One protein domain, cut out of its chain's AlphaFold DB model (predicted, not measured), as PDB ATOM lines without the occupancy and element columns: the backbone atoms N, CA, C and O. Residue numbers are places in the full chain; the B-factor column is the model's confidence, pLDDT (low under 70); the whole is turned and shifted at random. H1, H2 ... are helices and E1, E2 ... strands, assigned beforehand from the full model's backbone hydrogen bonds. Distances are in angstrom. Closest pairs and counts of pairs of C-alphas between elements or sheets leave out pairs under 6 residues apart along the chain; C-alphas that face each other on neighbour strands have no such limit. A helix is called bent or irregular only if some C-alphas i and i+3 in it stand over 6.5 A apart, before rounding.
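AT A GLANCE: This is residues 228 to 333 of the 1158 residues of the protein "Histone-lysine N-methyltransferase 2C-like protein" of Labeo rohita (UniProt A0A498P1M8). The domain has little regular structure: two small hairpins, E1-E2 and E3-E4, have H2 on one side and H1 with H3 on the other. Residues 228 to 252 loop out at one end. The printed part has 106 residues, 33 in named elements, mixed in class; it is compact, radius of gyration of the C-alphas 12.9 A, spanning 36 by 28 by 20 A.

IN THESE COORDINATES: H1 is residues 253 to 259, from C-alpha 253 at (247.454, 180.188, 263.992); E1, 262 to 264; E2, 269 to 271; H2, 278 to 287, irregular, with C-alphas 282 and 285 9.7 A apart; E3, 301 to 303; E4, 310 to 312; H3, 322 to 325, ending with C-alpha 325 at (256.143, 186.688, 261.660).

HOW THE PARTS SIT: E1 and E2 are antiparallel, N 264 to O 269 3.0 A; so are E3 and E4, N 302 to O 311 2.8 A. H1 touches H3, closest C-alphas Ala 258 and Pro 322, 4.1 A. Every O i to N i+4 pair is within hydrogen-bond range in H1, 3 of 6 in H2.

THE WHOLE: The printed part has no cut; link H2 to E3 is long; residues 228 and 235 have pLDDT under 70.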
ATOM      1  N   ASN A 228     245.319 166.169 265.514       66.94
ATOM      2  CA  ASN A 228     246.148 166.837 264.507       66.94
ATOM      3  C   ASN A 228     247.404 167.469 265.127       66.94
ATOM      4  O   ASN A 228     247.306 168.321 266.018       66.94
ATOM      5  N   HIS A 229     248.577 167.077 264.624       79.19
ATOM      6  CA  HIS A 229     249.877 167.602 265.038       79.19
ATOM      7  C   HIS A 229     250.296 168.790 264.162       79.19
ATOM      8  O   HIS A 229     250.344 168.690 262.937       79.19
ATOM      9  N   CYS A 230     250.672 169.899 264.797       82.56
ATOM     10  CA  CYS A 230     251.171 171.096 264.129       82.56
ATOM     11  C   CYS A 230     252.476 170.803 263.377       82.56
ATOM     12  O   CYS A 230     253.485 170.451 263.987       82.56
ATOM     13  N   ALA A 231     252.497 171.002 262.061       86.25
ATOM     14  CA  ALA A 231     253.642 170.704 261.208       86.25
ATOM     15  C   ALA A 231     254.901 171.511 261.585       86.25
ATOM     16  O   ALA A 231     256.009 171.025 261.355       86.25
ATOM     17  N   TYR A 232     254.739 172.682 262.212       83.94
ATOM     18  CA  TYR A 232     255.826 173.505 262.751       83.94
ATOM     19  C   TYR A 232     256.324 173.002 264.117       83.94
ATOM     20  O   TYR A 232     257.421 172.457 264.210       83.94
ATOM     21  N   CYS A 233     255.525 173.136 265.184       80.38
ATOM     22  CA  CYS A 233     255.976 172.851 266.555       80.38
ATOM     23  C   CYS A 233     255.801 171.386 267.007       80.38
ATOM     24  O   CYS A 233     256.172 171.047 268.129       80.38
ATOM     25  N   LYS A 234     255.233 170.522 266.156       79.81
ATOM     26  CA  LYS A 234     254.971 169.085 266.378       79.81
ATOM     27  C   LYS A 234     254.043 168.749 267.558       79.81
ATOM     28  O   LYS A 234     254.008 167.606 267.994       79.81
ATOM     29  N   ARG A 235     253.261 169.713 268.062       65.38
ATOM     30  CA  ARG A 235     252.287 169.511 269.158       65.38
ATOM     31  C   ARG A 235     250.849 169.398 268.652       65.38
ATOM     32  O   ARG A 235     250.517 169.961 267.612       65.38
ATOM     33  N   LEU A 236     250.018 168.683 269.411       73.50
ATOM     34  CA  LEU A 236     248.587 168.484 269.158       73.50
ATOM     35  C   LEU A 236     247.779 169.799 269.173       73.50
ATOM     36  O   LEU A 236     248.262 170.848 269.602       73.50
ATOM     37  N   GLY A 237     246.529 169.732 268.706       70.00
ATOM     38  CA  GLY A 237     245.587 170.860 268.708       70.00
ATOM     39  C   GLY A 237     245.704 171.789 267.495       70.00
ATOM     40  O   GLY A 237     245.243 172.926 267.546       70.00
ATOM     41  N   ALA A 238     246.333 171.337 266.408       78.38
ATOM     42  CA  ALA A 238     246.423 172.108 265.172       78.38
ATOM     43  C   ALA A 238     245.083 172.116 264.411       78.38
ATOM     44  O   ALA A 238     244.563 171.064 264.032       78.38
ATOM     45  N   SER A 239     244.529 173.308 264.183       78.69
ATOM     46  CA  SER A 239     243.192 173.507 263.606       78.69
ATOM     47  C   SER A 239     243.199 173.968 262.145       78.69
ATOM     48  O   SER A 239     242.255 173.683 261.415       78.69
ATOM     49  N   ILE A 240     244.255 174.650 261.696       83.06
ATOM     50  CA  ILE A 240     244.326 175.252 260.358       83.06
ATOM     51  C   ILE A 240     245.069 174.305 259.427       83.06
ATOM     52  O   ILE A 240     246.228 173.997 259.687       83.06
ATOM     53  N   LYS A 241     244.428 173.844 258.350       88.06
ATOM     54  CA  LYS A 241     245.047 172.966 257.344       88.06
ATOM     55  C   LYS A 241     245.578 173.746 256.140       88.06
ATOM     56  O   LYS A 241     245.099 174.836 255.836       88.06
ATOM     57  N   CYS A 242     246.547 173.157 255.440       91.25
ATOM     58  CA  CYS A 242     246.939 173.591 254.105       91.25
ATOM     59  C   CYS A 242     245.754 173.456 253.131       91.25
ATOM     60  O   CYS A 242     245.035 172.463 253.158       91.25
ATOM     61  N   CYS A 243     245.584 174.431 252.241       89.00
ATOM     62  CA  CYS A 243     244.498 174.509 251.261       89.00
ATOM     63  C   CYS A 243     244.712 173.615 250.016       89.00
ATOM     64  O   CYS A 243     244.080 173.844 248.985       89.00
ATOM     65  N   GLU A 244     245.622 172.640 250.082       88.50
ATOM     66  CA  GLU A 244     245.991 171.803 248.935       88.50
ATOM     67  C   GLU A 244     245.462 170.381 249.097       88.50
ATOM     68  O   GLU A 244     245.552 169.798 250.182       88.50
ATOM     69  N   GLU A 245     244.913 169.818 248.023       84.06
ATOM     70  CA  GLU A 245     244.330 168.478 248.054       84.06
ATOM     71  C   GLU A 245     245.409 167.426 248.354       84.06
ATOM     72  O   GLU A 245     246.487 167.418 247.764       84.06
ATOM     73  N   GLY A 246     245.141 166.555 249.333       82.19
ATOM     74  CA  GLY A 246     246.114 165.577 249.834       82.19
ATOM     75  C   GLY A 246     247.178 166.127 250.798       82.19
ATOM     76  O   GLY A 246     248.049 165.371 251.218       82.19
ATOM     77  N   CYS A 247     247.134 167.408 251.194       89.62
ATOM     78  CA  CYS A 247     248.109 167.971 252.133       89.62
ATOM     79  C   CYS A 247     247.628 167.935 253.596       89.62
ATOM     80  O   CYS A 247     246.971 168.856 254.082       89.62
ATOM     81  N   ASP A 248     248.052 166.921 254.355       85.69
ATOM     82  CA  ASP A 248     247.712 166.767 255.784       85.69
ATOM     83  C   ASP A 248     248.405 167.759 256.744       85.69
ATOM     84  O   ASP A 248     248.263 167.670 257.969       85.69
ATOM     85  N   ARG A 249     249.150 168.742 256.223       86.75
ATOM     86  CA  ARG A 249     249.839 169.738 257.053       86.75
ATOM     87  C   ARG A 249     248.835 170.645 257.747       86.75
ATOM     88  O   ARG A 249     248.119 171.409 257.105       86.75
ATOM     89  N   SER A 250     248.839 170.583 259.075       85.81
ATOM     90  CA  SER A 250     248.048 171.450 259.944       85.81
ATOM     91  C   SER A 250     248.942 172.317 260.832       85.81
ATOM     92  O   SER A 250     250.084 171.956 261.110       85.81
ATOM     93  N   TYR A 251     248.444 173.470 261.273       82.88
ATOM     94  CA  TYR A 251     249.164 174.444 262.092       82.88
ATOM     95  C   TYR A 251     248.243 175.041 263.173       82.88
ATOM     96  O   TYR A 251     247.022 175.103 263.015       82.88
ATOM     97  N   HIS A 252     248.829 175.524 264.272       81.31
ATOM     98  CA  HIS A 252     248.190 176.547 265.116       81.31
ATOM     99  C   HIS A 252     248.343 177.919 264.442       81.31
ATOM    100  O   HIS A 252     249.366 178.148 263.801       81.31
ATOM    101  N   TYR A 253     247.414 178.860 264.640       79.69
ATOM    102  CA  TYR A 253     247.454 180.188 263.992       79.69
ATOM    103  C   TYR A 253     248.808 180.931 264.112       79.69
ATOM    104  O   TYR A 253     249.409 181.227 263.079       79.69
ATOM    105  N   PRO A 254     249.398 181.142 265.311       75.75
ATOM    106  CA  PRO A 254     250.713 181.787 265.410       75.75
ATOM    107  C   PRO A 254     251.860 180.931 264.843       75.75
ATOM    108  O   PRO A 254     252.897 181.472 264.466       75.75
ATOM    109  N   CYS A 255     251.685 179.607 264.762       79.56
ATOM    110  CA  CYS A 255     252.664 178.681 264.191       79.56
ATOM    111  C   CYS A 255     252.638 178.659 262.654       79.56
ATOM    112  O   CYS A 255     253.670 178.367 262.061       79.56
ATOM    113  N   ALA A 256     251.507 178.979 262.016       87.00
ATOM    114  CA  ALA A 256     251.416 179.177 260.568       87.00
ATOM    115  C   ALA A 256     252.281 180.382 260.157       87.00
ATOM    116  O   ALA A 256     253.263 180.234 259.426       87.00
ATOM    117  N   GLY A 257     252.025 181.541 260.781       85.31
ATOM    118  CA  GLY A 257     252.863 182.733 260.641       85.31
ATOM    119  C   GLY A 257     254.340 182.452 260.932       85.31
ATOM    120  O   GLY A 257     255.180 182.692 260.071       85.31
ATOM    121  N   ALA A 258     254.675 181.876 262.094       84.62
ATOM    122  CA  ALA A 258     256.065 181.569 262.455       84.62
ATOM    123  C   ALA A 258     256.779 180.632 261.458       84.62
ATOM    124  O   ALA A 258     257.976 180.795 261.227       84.62
ATOM    125  N   ALA A 259     256.058 179.689 260.842       86.62
ATOM    126  CA  ALA A 259     256.596 178.773 259.839       86.62
ATOM    127  C   ALA A 259     256.821 179.407 258.456       86.62
ATOM    128  O   ALA A 259     257.453 178.773 257.617       86.62
ATOM    129  N   GLY A 260     256.310 180.616 258.199       87.88
ATOM    130  CA  GLY A 260     256.359 181.236 256.872       87.88
ATOM    131  C   GLY A 260     255.348 180.651 255.882       87.88
ATOM    132  O   GLY A 260     255.620 180.615 254.688       87.88
ATOM    133  N   THR A 261     254.192 180.168 256.350       90.12
ATOM    134  CA  THR A 261     253.090 179.789 255.451       90.12
ATOM    135  C   THR A 261     252.445 181.034 254.839       90.12
ATOM    136  O   THR A 261     252.141 181.976 255.582       90.12
ATOM    137  N   PHE A 262     252.133 181.015 253.541       91.12
ATOM    138  CA  PHE A 262     251.267 182.039 252.952       91.12
ATOM    139  C   PHE A 262     249.860 181.928 253.553       91.12
ATOM    140  O   PHE A 262     249.334 180.828 253.730       91.12
ATOM    141  N   GLN A 263     249.267 183.068 253.894       88.69
ATOM    142  CA  GLN A 263     247.961 183.184 254.542       88.69
ATOM    143  C   GLN A 263     247.134 184.209 253.766       88.69
ATOM    144  O   GLN A 263     247.617 185.318 253.537       88.69
ATOM    145  N   ASP A 264     245.900 183.862 253.403       84.62
ATOM    146  CA  ASP A 264     244.922 184.812 252.871       84.62
ATOM    147  C   ASP A 264     243.831 185.089 253.915       84.62
ATOM    148  O   ASP A 264     243.116 184.192 254.369       84.62
ATOM    149  N   PHE A 265     243.682 186.362 254.275       81.25
ATOM    150  CA  PHE A 265     242.658 186.836 255.200       81.25
ATOM    151  C   PHE A 265     241.236 186.762 254.614       81.25
ATOM    152  O   PHE A 265     240.281 186.513 255.354       81.25
ATOM    153  N   ARG A 266     241.077 186.951 253.295       78.44
ATOM    154  CA  ARG A 266     239.771 187.022 252.617       78.44
ATOM    155  C   ARG A 266     239.109 185.652 252.522       78.44
ATOM    156  O   ARG A 266     237.982 185.489 252.990       78.44
ATOM    157  N   ARG A 267     239.803 184.658 251.964       75.62
ATOM    158  CA  ARG A 267     239.303 183.278 251.801       75.62
ATOM    159  C   ARG A 267     239.618 182.387 253.011       75.62
ATOM    160  O   ARG A 267     239.110 181.272 253.081       75.62
ATOM    161  N   ARG A 268     240.379 182.897 253.994       77.69
ATOM    162  CA  ARG A 268     240.738 182.235 255.272       77.69
ATOM    163  C   ARG A 268     241.521 180.934 255.075       77.69
ATOM    164  O   ARG A 268     241.437 180.006 255.879       77.69
ATOM    165  N   SER A 269     242.272 180.876 253.982       84.62
ATOM    166  CA  SER A 269     243.072 179.742 253.542       84.62
ATOM    167  C   SER A 269     244.553 179.950 253.861       84.62
ATOM    168  O   SER A 269     245.044 181.073 253.997       84.62
ATOM    169  N   VAL A 270     245.280 178.839 253.982       89.81
ATOM    170  CA  VAL A 270     246.722 178.825 254.251       89.81
ATOM    171  C   VAL A 270     247.401 177.859 253.290       89.81
ATOM    172  O   VAL A 270     246.901 176.758 253.064       89.81
ATOM    173  N   LEU A 271     248.550 178.240 252.739       90.12
ATOM    174  CA  LEU A 271     249.418 177.362 251.958       90.12
ATOM    175  C   LEU A 271     250.699 177.100 252.749       90.12
ATOM    176  O   LEU A 271     251.388 178.027 253.177       90.12
ATOM    177  N   CYS A 272     251.009 175.821 252.975       91.50
ATOM    178  CA  CYS A 272     252.243 175.434 253.653       91.50
ATOM    179  C   CYS A 272     253.477 175.811 252.816       91.50
ATOM    180  O   CYS A 272     253.368 176.053 251.619       91.50
ATOM    181  N   THR A 273     254.665 175.804 253.421       89.06
ATOM    182  CA  THR A 273     255.922 176.206 252.758       89.06
ATOM    183  C   THR A 273     256.298 175.389 251.514       89.06
ATOM    184  O   THR A 273     257.068 175.877 250.701       89.06
ATOM    185  N   GLU A 274     255.751 174.182 251.331       89.88
ATOM    186  CA  GLU A 274     255.919 173.370 250.105       89.88
ATOM    187  C   GLU A 274     254.908 173.706 249.002       89.88
ATOM    188  O   GLU A 274     255.144 173.411 247.839       89.88
ATOM    189  N   HIS A 275     253.790 174.339 249.355       91.38
ATOM    190  CA  HIS A 275     252.736 174.751 248.423       91.38
ATOM    191  C   HIS A 275     252.646 176.279 248.305       91.38
ATOM    192  O   HIS A 275     251.681 176.801 247.755       91.38
ATOM    193  N   ILE A 276     253.647 177.003 248.819       89.81
ATOM    194  CA  ILE A 276     253.650 178.467 248.890       89.81
ATOM    195  C   ILE A 276     253.651 179.110 247.497       89.81
ATOM    196  O   ILE A 276     252.961 180.100 247.286       89.81
ATOM    197  N   GLU A 277     254.321 178.494 246.520       87.56
ATOM    198  CA  GLU A 277     254.363 178.951 245.121       87.56
ATOM    199  C   GLU A 277     252.970 178.981 244.461       87.56
ATOM    200  O   GLU A 277     252.717 179.795 243.572       87.56
ATOM    201  N   LEU A 278     252.024 178.164 244.947       87.88
ATOM    202  CA  LEU A 278     250.631 178.174 244.490       87.88
ATOM    203  C   LEU A 278     249.859 179.424 244.948       87.88
ATOM    204  O   LEU A 278     248.729 179.631 244.508       87.88
ATOM    205  N   ALA A 279     250.444 180.282 245.794       86.44
ATOM    206  CA  ALA A 279     249.867 181.580 246.134       86.44
ATOM    207  C   ALA A 279     249.715 182.456 244.879       86.44
ATOM    208  O   ALA A 279     248.627 182.958 244.603       86.44
ATOM    209  N   VAL A 280     250.768 182.549 244.059       85.62
ATOM    210  CA  VAL A 280     250.785 183.403 242.857       85.62
ATOM    211  C   VAL A 280     249.732 182.959 241.835       85.62
ATOM    212  O   VAL A 280     249.102 183.796 241.199       85.62
ATOM    213  N   SER A 281     249.491 181.650 241.703       82.69
ATOM    214  CA  SER A 281     248.562 181.089 240.711       82.69
ATOM    215  C   SER A 281     247.120 180.887 241.197       82.69
ATOM    216  O   SER A 281     246.235 180.706 240.363       82.69
ATOM    217  N   LYS A 282     246.854 180.906 242.512       83.62
ATOM    218  CA  LYS A 282     245.491 180.793 243.079       83.62
ATOM    219  C   LYS A 282     244.924 182.118 243.621       83.62
ATOM    220  O   LYS A 282     243.712 182.202 243.850       83.62
ATOM    221  N   TYR A 283     245.775 183.122 243.845       82.31
ATOM    222  CA  TYR A 283     245.417 184.398 244.483       82.31
ATOM    223  C   TYR A 283     245.915 185.637 243.710       82.31
ATOM    224  O   TYR A 283     245.440 186.731 243.996       82.31
ATOM    225  N   GLU A 284     246.786 185.475 242.704       80.50
ATOM    226  CA  GLU A 284     247.211 186.541 241.778       80.50
ATOM    227  C   GLU A 284     247.686 187.812 242.521       80.50
ATOM    228  O   GLU A 284     248.554 187.725 243.391       80.50
ATOM    229  N   GLU A 285     247.113 188.983 242.219       78.06
ATOM    230  CA  GLU A 285     247.426 190.270 242.865       78.06
ATOM    231  C   GLU A 285     247.211 190.251 244.394       78.06
ATOM    232  O   GLU A 285     247.859 191.001 245.124       78.06
ATOM    233  N   GLU A 286     246.351 189.366 244.920       80.56
ATOM    234  CA  GLU A 286     246.120 189.224 246.367       80.56
ATOM    235  C   GLU A 286     247.322 188.602 247.113       80.56
ATOM    236  O   GLU A 286     247.311 188.574 248.343       80.56
ATOM    237  N   ALA A 287     248.353 188.129 246.395       84.94
ATOM    238  CA  ALA A 287     249.623 187.646 246.947       84.94
ATOM    239  C   ALA A 287     250.799 188.643 246.804       84.94
ATOM    240  O   ALA A 287     251.914 188.330 247.235       84.94
ATOM    241  N   ASN A 288     250.586 189.829 246.218       90.69
ATOM    242  CA  ASN A 288     251.637 190.831 246.018       90.69
ATOM    243  C   ASN A 288     252.018 191.564 247.318       90.69
ATOM    244  O   ASN A 288     251.191 191.831 248.189       90.69
ATOM    245  N   CYS A 289     253.285 191.968 247.423       92.06
ATOM    246  CA  CYS A 289     253.730 192.937 248.422       92.06
ATOM    247  C   CYS A 289     253.240 194.347 248.058       92.06
ATOM    248  O   CYS A 289     253.589 194.875 247.003       92.06
ATOM    249  N   ILE A 290     252.509 194.999 248.966       90.94
ATOM    250  CA  ILE A 290     251.872 196.311 248.729       90.94
ATOM    251  C   ILE A 290     252.860 197.469 248.465       90.94
ATOM    252  O   ILE A 290     252.454 198.542 248.027       90.94
ATOM    253  N   LEU A 291     254.160 197.275 248.725       90.31
ATOM    254  CA  LEU A 291     255.201 198.295 248.530       90.31
ATOM    255  C   LEU A 291     255.933 198.201 247.183       90.31
ATOM    256  O   LEU A 291     256.512 199.193 246.745       90.31
ATOM    257  N   CYS A 292     255.930 197.033 246.537       91.94
ATOM    258  CA  CYS A 292     256.630 196.798 245.266       91.94
ATOM    259  C   CYS A 292     255.746 196.180 244.167       91.94
ATOM    260  O   CYS A 292     256.239 195.955 243.064       91.94
ATOM    261  N   ASP A 293     254.473 195.916 244.478       89.44
ATOM    262  CA  ASP A 293     253.443 195.325 243.613       89.44
ATOM    263  C   ASP A 293     253.916 194.075 242.850       89.44
ATOM    264  O   ASP A 293     253.829 193.948 241.630       89.44
ATOM    265  N   SER A 294     254.518 193.159 243.609       87.25
ATOM    266  CA  SER A 294     255.125 191.931 243.104       87.25
ATOM    267  C   SER A 294     255.044 190.831 244.166       87.25
ATOM    268  O   SER A 294     255.155 191.142 245.360       87.25
ATOM    269  N   PRO A 295     254.903 189.546 243.788       83.38
ATOM    270  CA  PRO A 295     254.980 188.442 244.745       83.38
ATOM    271  C   PRO A 295     256.396 188.300 245.331       83.38
ATOM    272  O   PRO A 295     256.543 187.897 246.483       83.38
ATOM    273  N   GLY A 296     257.435 188.699 244.579       86.19
ATOM    274  CA  GLY A 296     258.842 188.670 244.998       86.19
ATOM    275  C   GLY A 296     259.281 187.318 245.572       86.19
ATOM    276  O   GLY A 296     258.979 186.273 244.999       86.19
ATOM    277  N   ASP A 297     259.985 187.345 246.706       87.31
ATOM    278  CA  ASP A 297     260.200 186.148 247.522       87.31
ATOM    279  C   ASP A 297     259.061 185.999 248.543       87.31
ATOM    280  O   ASP A 297     258.950 186.771 249.499       87.31
ATOM    281  N   LEU A 298     258.228 184.973 248.356       86.69
ATOM    282  CA  LEU A 298     257.140 184.633 249.274       86.69
ATOM    283  C   LEU A 298     257.655 184.179 250.652       86.69
ATOM    284  O   LEU A 298     256.938 184.295 251.647       86.69
ATOM    285  N   LEU A 299     258.900 183.698 250.752       86.94
ATOM    286  CA  LEU A 299     259.523 183.376 252.033       86.94
ATOM    287  C   LEU A 299     260.009 184.631 252.769       86.94
ATOM    288  O   LEU A 299     259.983 184.617 253.996       86.94
ATOM    289  N   ASP A 300     260.347 185.733 252.100       90.00
ATOM    290  CA  ASP A 300     260.592 187.035 252.755       90.00
ATOM    291  C   ASP A 300     259.284 187.788 253.088       90.00
ATOM    292  O   ASP A 300     259.298 188.911 253.589       90.00
ATOM    293  N   GLN A 301     258.123 187.178 252.837       90.19
ATOM    294  CA  GLN A 301     256.831 187.826 253.034       90.19
ATOM    295  C   GLN A 301     256.356 187.788 254.504       90.19
ATOM    296  O   GLN A 301     256.330 186.752 255.183       90.19
ATOM    297  N   LEU A 302     255.950 188.961 254.987       90.81
ATOM    298  CA  LEU A 302     255.272 189.238 256.248       90.81
ATOM    299  C   LEU A 302     253.783 189.489 255.969       90.81
ATOM    300  O   LEU A 302     253.430 190.308 255.122       90.81
ATOM    301  N   PHE A 303     252.913 188.803 256.709       91.38
ATOM    302  CA  PHE A 303     251.457 188.955 256.651       91.38
ATOM    303  C   PHE A 303     250.972 189.769 257.854       91.38
ATOM    304  O   PHE A 303     251.236 189.385 258.997       91.38
ATOM    305  N   CYS A 304     250.274 190.885 257.625       91.12
ATOM    306  CA  CYS A 304     249.716 191.686 258.712       91.12
ATOM    307  C   CYS A 304     248.401 191.086 259.221       91.12
ATOM    308  O   CYS A 304     247.397 191.072 258.511       91.12
ATOM    309  N   THR A 305     248.359 190.696 260.498       87.19
ATOM    310  CA  THR A 305     247.163 190.096 261.118       87.19
ATOM    311  C   THR A 305     246.011 191.079 261.373       87.19
ATOM    312  O   THR A 305     244.998 190.673 261.931       87.19
ATOM    313  N   SER A 306     246.159 192.358 261.008       85.81
ATOM    314  CA  SER A 306     245.153 193.412 261.227       85.81
ATOM    315  C   SER A 306     244.494 193.885 259.928       85.81
ATOM    316  O   SER A 306     243.271 193.910 259.859       85.81
ATOM    317  N   CYS A 307     245.269 194.215 258.887       88.94
ATOM    318  CA  CYS A 307     244.727 194.615 257.578       88.94
ATOM    319  C   CYS A 307     244.704 193.484 256.533       88.94
ATOM    320  O   CYS A 307     244.132 193.659 255.461       88.94
ATOM    321  N   GLY A 308     245.330 192.336 256.815       88.06
ATOM    322  CA  GLY A 308     245.404 191.196 255.899       88.06
ATOM    323  C   GLY A 308     246.350 191.374 254.705       88.06
ATOM    324  O   GLY A 308     246.386 190.491 253.853       88.06
ATOM    325  N   LEU A 309     247.089 192.490 254.634       90.75
ATOM    326  CA  LEU A 309     248.034 192.803 253.555       90.75
ATOM    327  C   LEU A 309     249.427 192.202 253.788       90.75
ATOM    328  O   LEU A 309     249.853 191.972 254.929       90.75
ATOM    329  N   HIS A 310     250.154 192.029 252.685       92.06
ATOM    330  CA  HIS A 310     251.464 191.391 252.626       92.06
ATOM    331  C   HIS A 310     252.571 192.392 252.283       92.06
ATOM    332  O   HIS A 310     252.381 193.328 251.506       92.06
ATOM    333  N   TYR A 311     253.749 192.181 252.870       93.44
ATOM    334  CA  TYR A 311     254.920 193.049 252.748       93.44
ATOM    335  C   TYR A 311     256.184 192.182 252.707       93.44
ATOM    336  O   TYR A 311     256.293 191.256 253.504       93.44
ATOM    337  N   HIS A 312     257.164 192.463 251.848       93.44
ATOM    338  CA  HIS A 312     258.494 191.845 251.982       93.44
ATOM    339  C   HIS A 312     259.262 192.496 253.131       93.44
ATOM    340  O   HIS A 312     259.214 193.718 253.289       93.44
ATOM    341  N   GLY A 313     260.022 191.707 253.887       90.38
ATOM    342  CA  GLY A 313     260.957 192.218 254.886       90.38
ATOM    343  C   GLY A 313     261.976 193.181 254.285       90.38
ATOM    344  O   GLY A 313     262.179 194.271 254.815       90.38
ATOM    345  N   MET A 314     262.524 192.846 253.114       90.81
ATOM    346  CA  MET A 314     263.435 193.698 252.345       90.81
ATOM    347  C   MET A 314     262.799 195.031 251.914       90.81
ATOM    348  O   MET A 314     263.493 196.035 251.825       90.81
ATOM    349  N   CYS A 315     261.479 195.081 251.690       91.50
ATOM    350  CA  CYS A 315     260.773 196.332 251.375       91.50
ATOM    351  C   CYS A 315     260.499 197.209 252.614       91.50
ATOM    352  O   CYS A 315     260.022 198.332 252.470       91.50
ATOM    353  N   LEU A 316     260.779 196.704 253.820       89.94
ATOM    354  CA  LEU A 316     260.587 197.389 255.103       89.94
ATOM    355  C   LEU A 316     261.896 197.558 255.903       89.94
ATOM    356  O   LEU A 316     261.844 198.011 257.043       89.94
ATOM    357  N   ASP A 317     263.048 197.148 255.355       87.81
ATOM    358  CA  ASP A 317     264.322 196.963 256.078       87.81
ATOM    359  C   ASP A 317     264.221 196.012 257.307       87.81
ATOM    360  O   ASP A 317     265.051 196.026 258.222       87.81
ATOM    361  N   ILE A 318     263.216 195.126 257.335       88.62
ATOM    362  CA  ILE A 318     262.961 194.169 258.420       88.62
ATOM    363  C   ILE A 318     263.519 192.792 258.051       88.62
ATOM    364  O   ILE A 318     262.922 192.046 257.284       88.62
ATOM    365  N   SER A 319     264.596 192.374 258.719       86.94
ATOM    366  CA  SER A 319     265.059 190.979 258.680       86.94
ATOM    367  C   SER A 319     263.982 190.017 259.201       86.94
ATOM    368  O   SER A 319     263.644 190.056 260.388       86.94
ATOM    369  N   VAL A 320     263.423 189.164 258.336       89.56
ATOM    370  CA  VAL A 320     262.277 188.302 258.674       89.56
ATOM    371  C   VAL A 320     262.706 187.098 259.510       89.56
ATOM    372  O   VAL A 320     263.524 186.280 259.099       89.56
ATOM    373  N   THR A 321     262.108 186.949 260.692       85.88
ATOM    374  CA  THR A 321     262.341 185.810 261.594       85.88
ATOM    375  C   THR A 321     261.012 185.186 262.028       85.88
ATOM    376  O   THR A 321     260.003 185.897 262.079       85.88
ATOM    377  N   PRO A 322     260.975 183.896 262.419       81.69
ATOM    378  CA  PRO A 322     259.766 183.264 262.961       81.69
ATOM    379  C   PRO A 322     259.126 184.036 264.126       81.69
ATOM    380  O   PRO A 322     257.905 184.067 264.251       81.69
ATOM    381  N   LEU A 323     259.943 184.706 264.951       80.19
ATOM    382  CA  LEU A 323     259.482 185.528 266.074       80.19
ATOM    383  C   LEU A 323     258.809 186.836 265.624       80.19
ATOM    384  O   LEU A 323     257.862 187.275 266.272       80.19
ATOM    385  N   LYS A 324     259.266 187.444 264.521       86.25
ATOM    386  CA  LYS A 324     258.621 188.625 263.925       86.25
ATOM    387  C   LYS A 324     257.340 188.260 263.178       86.25
ATOM    388  O   LYS A 324     256.336 188.931 263.383       86.25
ATOM    389  N   ARG A 325     257.341 187.174 262.384       85.75
ATOM    390  CA  ARG A 325     256.143 186.688 261.660       85.75
ATOM    391  C   ARG A 325     254.982 186.319 262.599       85.75
ATOM    392  O   ARG A 325     253.822 186.383 262.201       85.75
ATOM    393  N   ALA A 326     255.277 185.889 263.829       81.75
ATOM    394  CA  ALA A 326     254.281 185.448 264.805       81.75
ATOM    395  C   ALA A 326     253.415 186.618 265.325       81.75
ATOM    396  O   ALA A 326     253.768 187.305 266.291       81.75
ATOM    397  N   GLY A 327     252.259 186.832 264.688       79.56
ATOM    398  CA  GLY A 327     251.355 187.946 264.997       79.56
ATOM    399  C   GLY A 327     251.982 189.286 264.623       79.56
ATOM    400  O   GLY A 327     252.230 190.117 265.501       79.56
ATOM    401  N   TRP A 328     252.345 189.433 263.347       90.38
ATOM    402  CA  TRP A 328     252.977 190.633 262.810       90.38
ATOM    403  C   TRP A 328     251.951 191.717 262.449       90.38
ATOM    404  O   TRP A 328     250.844 191.419 261.996       90.38
ATOM    405  N   GLN A 329     252.340 192.982 262.610       91.25
ATOM    406  CA  GLN A 329     251.535 194.147 262.245       91.25
ATOM    407  C   GLN A 329     252.380 195.123 261.424       91.25
ATOM    408  O   GLN A 329     253.496 195.463 261.825       91.25
ATOM    409  N   CYS A 330     251.843 195.576 260.289       92.00
ATOM    410  CA  CYS A 330     252.470 196.611 259.473       92.00
ATOM    411  C   CYS A 330     252.434 197.977 260.187       92.00
ATOM    412  O   CYS A 330     251.669 198.122 261.142       92.00
ATOM    413  N   PRO A 331     253.235 198.975 259.757       88.00
ATOM    414  CA  PRO A 331     253.326 200.273 260.433       88.00
ATOM    415  C   PRO A 331     251.962 200.925 260.705       88.00
ATOM    416  O   PRO A 331     251.653 201.205 261.857       88.00
ATOM    417  N   GLU A 332     251.103 201.021 259.684       88.75
ATOM    418  CA  GLU A 332     249.751 201.611 259.754       88.75
ATOM    419  C   GLU A 332     248.771 200.874 260.691       88.75
ATOM    420  O   GLU A 332     247.674 201.355 260.957       88.75
ATOM    421  N   CYS A 333     249.113 199.666 261.146       90.31
ATOM    422  CA  CYS A 333     248.280 198.834 262.018       90.31
ATOM    423  C   CYS A 333     249.002 198.425 263.310       90.31
ATOM    424  O   CYS A 333     248.544 197.516 264.009       90.31
TER     425      CYS A 333